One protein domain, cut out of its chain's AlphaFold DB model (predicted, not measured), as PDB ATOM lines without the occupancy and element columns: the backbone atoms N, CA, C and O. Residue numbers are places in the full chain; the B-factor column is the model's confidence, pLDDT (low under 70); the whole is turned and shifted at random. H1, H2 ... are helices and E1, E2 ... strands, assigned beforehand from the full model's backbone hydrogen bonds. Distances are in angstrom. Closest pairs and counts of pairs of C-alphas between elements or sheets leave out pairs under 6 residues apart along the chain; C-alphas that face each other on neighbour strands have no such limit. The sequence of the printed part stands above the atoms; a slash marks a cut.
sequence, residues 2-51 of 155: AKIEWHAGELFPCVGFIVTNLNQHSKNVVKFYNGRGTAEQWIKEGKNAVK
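Overview. This is residues 2 to 51 of the 155 residues of the protein "Tnp_DDE_dom domain-containing protein" of Gimesia chilikensis (UniProt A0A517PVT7). A long helix, H1, sticks out sideways from a narrow hairpin of two short antiparallel strands, E1 and E2; residues 34 to 51 stand free. The 50 printed residues hold two named strands, then one named helix; the class is mixed, helices and strands. The whole is only just loose, close to extended, with a radius of gyration of the C-alphas of 14.2 A, and spans 35 by 35 by 13 A.

Along the chain. Find C-alpha 2 at (116.527, 121.431, 105.046); there E1, residues 2 to 5, begins and runs 9.9 A. E2, residues 14 to 17, runs 10.1 A. H1, residues 26 to 50, runs 35.6 A to C-alpha 50 at (91.175, 107.632, 125.836).

Arrangement. E1 and E2 form an antiparallel hairpin, 159 degrees between directions; N 3 and O 16, 2.8 A apart, are within hydrogen-bond range. The closest C-alphas of E1 and H1, Lys 3 and Val 30, are 7.5 A apart. In H1 every O i to N i+4 pair is within hydrogen-bond range.

Size, cuts and confidence. The farthest C-alphas, Leu 11 and Lys 51, are 38.7 A apart. The printed part has no cut, both links are short, and no printed residue has pLDDT under 70.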
ATOM      1  N   ALA A   2     116.393 122.891 105.001       83.19
ATOM      2  CA  ALA A   2     116.527 121.431 105.046       83.19
ATOM      3  C   ALA A   2     117.010 120.969 106.432       83.19
ATOM      4  O   ALA A   2     117.937 121.550 106.995       83.19
ATOM      5  N   LYS A   3     116.357 119.947 106.983       82.81
ATOM      6  CA  LYS A   3     116.716 119.239 108.212       82.81
ATOM      7  C   LYS A   3     117.280 117.884 107.795       82.81
ATOM      8  O   LYS A   3     116.596 117.140 107.102       82.81
ATOM      9  N   ILE A   4     118.511 117.591 108.194       84.56
ATOM     10  CA  ILE A   4     119.201 116.344 107.859       84.56
ATOM     11  C   ILE A   4     119.438 115.599 109.170       84.56
ATOM     12  O   ILE A   4     120.084 116.139 110.069       84.56
ATOM     13  N   GLU A   5     118.886 114.395 109.294       84.62
ATOM     14  CA  GLU A   5     119.036 113.530 110.467       84.62
ATOM     15  C   GLU A   5     119.741 112.230 110.072       84.62
ATOM     16  O   GLU A   5     119.391 111.596 109.080       84.62
ATOM     17  N   TRP A   6     120.752 111.850 110.856       85.81
ATOM     18  CA  TRP A   6     121.463 110.583 110.715       85.81
ATOM     19  C   TRP A   6     121.007 109.631 111.817       85.81
ATOM     20  O   TRP A   6     121.137 109.948 113.003       85.81
ATOM     21  N   HIS A   7     120.495 108.467 111.431       83.88
ATOM     22  CA  HIS A   7     120.121 107.401 112.354       83.88
ATOM     23  C   HIS A   7     121.124 106.248 112.261       83.88
ATOM     24  O   HIS A   7     121.599 105.897 111.182       83.88
ATOM     25  N   ALA A   8     121.483 105.664 113.407       81.25
ATOM     26  CA  ALA A   8     122.423 104.549 113.444       81.25
ATOM     27  C   ALA A   8     121.809 103.324 112.744       81.25
ATOM     28  O   ALA A   8     120.756 102.846 113.160       81.25
ATOM     29  N   GLY A   9     122.472 102.826 111.696       84.38
ATOM     30  CA  GLY A   9     122.000 101.695 110.887       84.38
ATOM     31  C   GLY A   9     121.346 102.076 109.552       84.38
ATOM     32  O   GLY A   9     121.016 101.177 108.785       84.38
ATOM     33  N   GLU A  10     121.198 103.368 109.240       84.88
ATOM     34  CA  GLU A  10     120.690 103.832 107.943       84.88
ATOM     35  C   GLU A  10     121.833 104.291 107.024       84.88
ATOM     36  O   GLU A  10     122.712 105.051 107.431       84.88
ATOM     37  N   LEU A  11     121.825 103.818 105.771       84.50
ATOM     38  CA  LEU A  11     122.854 104.130 104.767       84.50
ATOM     39  C   LEU A  11     122.735 105.564 104.224       84.50
ATOM     40  O   LEU A  11     123.731 106.161 103.818       84.50
ATOM     41  N   PHE A  12     121.523 106.122 104.228       86.88
ATOM     42  CA  PHE A  12     121.229 107.470 103.751       86.88
ATOM     43  C   PHE A  12     120.607 108.305 104.871       86.88
ATOM     44  O   PHE A  12     119.819 107.772 105.652       86.88
ATOM     45  N   PRO A  13     120.916 109.611 104.946       85.94
ATOM     46  CA  PRO A  13     120.304 110.478 105.935       85.94
ATOM     47  C   PRO A  13     118.842 110.766 105.595       85.94
ATOM     48  O   PRO A  13     118.469 110.942 104.431       85.94
ATOM     49  N   CYS A  14     118.029 110.927 106.632       83.62
ATOM     50  CA  CYS A  14     116.664 111.408 106.503       83.62
ATOM     51  C   CYS A  14     116.684 112.924 106.255       83.62
ATOM     52  O   CYS A  14     117.024 113.713 107.141       83.62
ATOM     53  N   VAL A  15     116.327 113.336 105.033       85.50
ATOM     54  CA  VAL A  15     116.249 114.748 104.629       85.50
ATOM     55  C   VAL A  15     114.793 115.201 104.637       85.50
ATOM     56  O   VAL A  15     113.982 114.762 103.827       85.50
ATOM     57  N   GLY A  16     114.459 116.109 105.552       84.88
ATOM     58  CA  GLY A  16     113.160 116.771 105.621       84.88
ATOM     59  C   GLY A  16     113.259 118.239 105.218       84.88
ATOM     60  O   GLY A  16     114.197 118.935 105.600       84.88
ATOM     61  N   PHE A  17     112.269 118.751 104.491       86.81
ATOM     62  CA  PHE A  17     112.179 120.175 104.173       86.81
ATOM     63  C   PHE A  17     111.118 120.839 105.046       86.81
ATOM     64  O   PHE A  17     109.973 120.400 105.094       86.81
ATOM     65  N   ILE A  18     111.501 121.911 105.739       85.56
ATOM     66  CA  ILE A  18     110.579 122.732 106.526       85.56
ATOM     67  C   ILE A  18     110.388 124.055 105.792       85.56
ATOM     68  O   ILE A  18     111.333 124.841 105.634       85.56
ATOM     69  N   VAL A  19     109.153 124.281 105.353       87.69
ATOM     70  CA  VAL A  19     108.668 125.553 104.813       87.69
ATOM     71  C   VAL A  19     107.925 126.261 105.939       87.69
ATOM     72  O   VAL A  19     107.015 125.693 106.541       87.69
ATOM     73  N   THR A  20     108.345 127.475 106.283       85.69
ATOM     74  CA  THR A  20     107.741 128.231 107.381       85.69
ATOM     75  C   THR A  20     107.802 129.728 107.113       85.69
ATOM     76  O   THR A  20     108.745 130.199 106.483       85.69
ATOM     77  N   ASN A  21     106.825 130.460 107.651       91.25
ATOM     78  CA  ASN A  21     106.801 131.926 107.671       91.25
ATOM     79  C   ASN A  21     107.380 132.497 108.981       91.25
ATOM     80  O   ASN A  21     107.310 133.699 109.224       91.25
ATOM     81  N   LEU A  22     107.917 131.644 109.865       87.94
ATOM     82  CA  LEU A  22     108.528 132.075 111.121       87.94
ATOM     83  C   LEU A  22     109.875 132.756 110.857       87.94
ATOM     84  O   LEU A  22     110.816 132.119 110.386       87.94
ATOM     85  N   ASN A  23     109.986 134.028 111.243       86.31
ATOM     86  CA  ASN A  23     111.245 134.768 111.211       86.31
ATOM     87  C   ASN A  23     112.090 134.451 112.461       86.31
ATOM     88  O   ASN A  23     112.163 135.235 113.404       86.31
ATOM     89  N   GLN A  24     112.654 133.244 112.515       86.19
ATOM     90  CA  GLN A  24     113.554 132.800 113.582       86.19
ATOM     91  C   GLN A  24     114.756 132.056 112.998       86.19
ATOM     92  O   GLN A  24     114.701 131.520 111.892       86.19
ATOM     93  N   HIS A  25     115.840 131.958 113.772       87.94
ATOM     94  CA  HIS A  25     116.991 131.139 113.392       87.94
ATOM     95  C   HIS A  25     116.591 129.677 113.150       87.94
ATOM     96  O   HIS A  25     115.767 129.116 113.877       87.94
ATOM     97  N   SER A  26     117.238 129.035 112.176       85.00
ATOM     98  CA  SER A  26     116.943 127.662 111.733       85.00
ATOM     99  C   SER A  26     116.842 126.654 112.882       85.00
ATOM    100  O   SER A  26     115.904 125.861 112.925       85.00
ATOM    101  N   LYS A  27     117.743 126.728 113.871       86.94
ATOM    102  CA  LYS A  27     117.712 125.877 115.076       86.94
ATOM    103  C   LYS A  27     116.408 126.022 115.871       86.94
ATOM    104  O   LYS A  27     115.849 125.021 116.315       86.94
ATOM    105  N   ASN A  28     115.907 127.247 116.029       88.62
ATOM    106  CA  ASN A  28     114.677 127.518 116.776       88.62
ATOM    107  C   ASN A  28     113.447 127.048 116.004       88.62
ATOM    108  O   ASN A  28     112.552 126.450 116.596       88.62
ATOM    109  N   VAL A  29     113.448 127.222 114.681       88.31
ATOM    110  CA  VAL A  29     112.396 126.685 113.817       88.31
ATOM    111  C   VAL A  29     112.360 125.155 113.907       88.31
ATOM    112  O   VAL A  29     111.299 124.588 114.153       88.31
ATOM    113  N   VAL A  30     113.506 124.469 113.794       88.38
ATOM    114  CA  VAL A  30     113.565 123.001 113.942       88.38
ATOM    115  C   VAL A  30     113.054 122.575 115.320       88.38
ATOM    116  O   VAL A  30     112.228 121.669 115.413       88.38
ATOM    117  N   LYS A  31     113.482 123.250 116.394       89.19
ATOM    118  CA  LYS A  31     113.020 122.964 117.760       89.19
ATOM    119  C   LYS A  31     111.506 123.144 117.906       89.19
ATOM    120  O   LYS A  31     110.857 122.296 118.512       89.19
ATOM    121  N   PHE A  32     110.946 124.210 117.335       89.88
ATOM    122  CA  PHE A  32     109.512 124.489 117.364       89.88
ATOM    123  C   PHE A  32     108.707 123.381 116.673       89.88
ATOM    124  O   PHE A  32     107.782 122.829 117.269       89.88
ATOM    125  N   TYR A  33     109.090 122.999 115.451       88.44
ATOM    126  CA  TYR A  33     108.390 121.944 114.713       88.44
ATOM    127  C   TYR A  33     108.591 120.555 115.327       88.44
ATOM    128  O   TYR A  33     107.644 119.773 115.353       88.44
ATOM    129  N   ASN A  34     109.763 120.263 115.900       88.31
ATOM    130  CA  ASN A  34     109.967 119.035 116.669       88.31
ATOM    131  C   ASN A  34     109.028 118.986 117.889       88.31
ATOM    132  O   ASN A  34     108.361 117.977 118.104       88.31
ATOM    133  N   GLY A  35     108.911 120.086 118.644       89.88
ATOM    134  CA  GLY A  35     107.980 120.183 119.773       89.88
ATOM    135  C   GLY A  35     106.517 120.034 119.349       89.88
ATOM    136  O   GLY A  35     105.742 119.345 120.014       89.88
ATOM    137  N   ARG A  36     106.147 120.601 118.196       90.00
ATOM    138  CA  ARG A  36     104.821 120.407 117.603       90.00
ATOM    139  C   ARG A  36     104.577 118.944 117.226       90.00
ATOM    140  O   ARG A  36     103.510 118.425 117.534       90.00
ATOM    141  N   GLY A  37     105.560 118.269 116.633       89.00
ATOM    142  CA  GLY A  37     105.479 116.838 116.323       89.00
ATOM    143  C   GLY A  37     105.269 115.984 117.576       89.00
ATOM    144  O   GLY A  37     104.427 115.087 117.580       89.00
ATOM    145  N   THR A  38     105.954 116.307 118.678       88.31
ATOM    146  CA  THR A  38     105.724 115.655 119.977       88.31
ATOM    147  C   THR A  38     104.303 115.892 120.492       88.31
ATOM    148  O   THR A  38     103.636 114.944 120.904       88.31
ATOM    149  N   ALA A  39     103.803 117.129 120.421       87.94
ATOM    150  CA  ALA A  39     102.438 117.449 120.834       87.94
ATOM    151  C   ALA A  39     101.388 116.721 119.977       87.94
ATOM    152  O   ALA A  39     100.432 116.155 120.506       87.94
ATOM    153  N   GLU A  40     101.579 116.670 118.657       89.06
ATOM    154  CA  GLU A  40     100.720 115.914 117.741       89.06
ATOM    155  C   GLU A  40     100.727 114.418 118.067       89.06
ATOM    156  O   GLU A  40      99.673 113.779 118.030       89.06
ATOM    157  N   GLN A  41     101.881 113.862 118.441       88.69
ATOM    158  CA  GLN A  41     101.986 112.471 118.868       88.69
ATOM    159  C   GLN A  41     101.205 112.207 120.163       88.69
ATOM    160  O   GLN A  41     100.470 111.221 120.232       88.69
ATOM    161  N   TRP A  42     101.285 113.097 121.156       86.94
ATOM    162  CA  TRP A  42     100.476 112.994 122.378       86.94
ATOM    163  C   TRP A  42      98.978 113.112 122.091       86.94
ATOM    164  O   TRP A  42      98.183 112.346 122.634       86.94
ATOM    165  N   ILE A  43      98.576 114.006 121.182       86.06
ATOM    166  CA  ILE A  43      97.177 114.125 120.747       86.06
ATOM    167  C   ILE A  43      96.707 112.831 120.072       86.06
ATOM    168  O   ILE A  43      95.601 112.367 120.350       86.06
ATOM    169  N   LYS A  44      97.523 112.221 119.203       88.81
ATOM    170  CA  LYS A  44      97.208 110.930 118.569       88.81
ATOM    171  C   LYS A  44      97.058 109.816 119.606       88.81
ATOM    172  O   LYS A  44      96.084 109.066 119.555       88.81
ATOM    173  N   GLU A  45      97.975 109.734 120.568       85.50
ATOM    174  CA  GLU A  45      97.902 108.756 121.658       85.50
ATOM    175  C   GLU A  45      96.633 108.956 122.502       85.50
ATOM    176  O   GLU A  45      95.916 107.991 122.757       85.50
ATOM    177  N   GLY A  46      96.294 110.198 122.862       84.44
ATOM    178  CA  GLY A  46      95.073 110.534 123.599       84.44
ATOM    179  C   GLY A  46      93.790 110.172 122.841       84.44
ATOM    180  O   GLY A  46      92.887 109.541 123.402       84.44
ATOM    181  N   LYS A  47      93.729 110.481 121.538       85.19
ATOM    182  CA  LYS A  47      92.615 110.087 120.658       85.19
ATOM    183  C   LYS A  47      92.422 108.570 120.628       85.19
ATOM    184  O   LYS A  47      91.286 108.120 120.750       85.19
ATOM    185  N   ASN A  48      93.501 107.796 120.536       84.19
ATOM    186  CA  ASN A  48      93.421 106.337 120.442       84.19
ATOM    187  C   ASN A  48      93.157 105.660 121.798       84.19
ATOM    188  O   ASN A  48      92.292 104.794 121.898       84.19
ATOM    189  N   ALA A  49      93.868 106.060 122.856       80.62
ATOM    190  CA  ALA A  49      93.812 105.402 124.163       80.62
ATOM    191  C   ALA A  49      92.586 105.794 124.995       80.62
ATOM    192  O   ALA A  49      91.985 104.963 125.675       80.62
ATOM    193  N   VAL A  50      92.209 107.069 124.957       80.06
ATOM    194  CA  VAL A  50      91.175 107.632 125.836       80.06
ATOM    195  C   VAL A  50      89.923 108.033 125.042       80.06
ATOM    196  O   VAL A  50      88.913 108.400 125.632       80.06
ATOM    197  N   LYS A  51      89.939 107.879 123.708       83.44
ATOM    198  CA  LYS A  51      88.820 108.209 122.808       83.44
ATOM    199  C   LYS A  51      88.388 109.674 122.920       83.44
ATOM    200  O   LYS A  51      87.196 109.972 122.957       83.44
TER     201      LYS A  51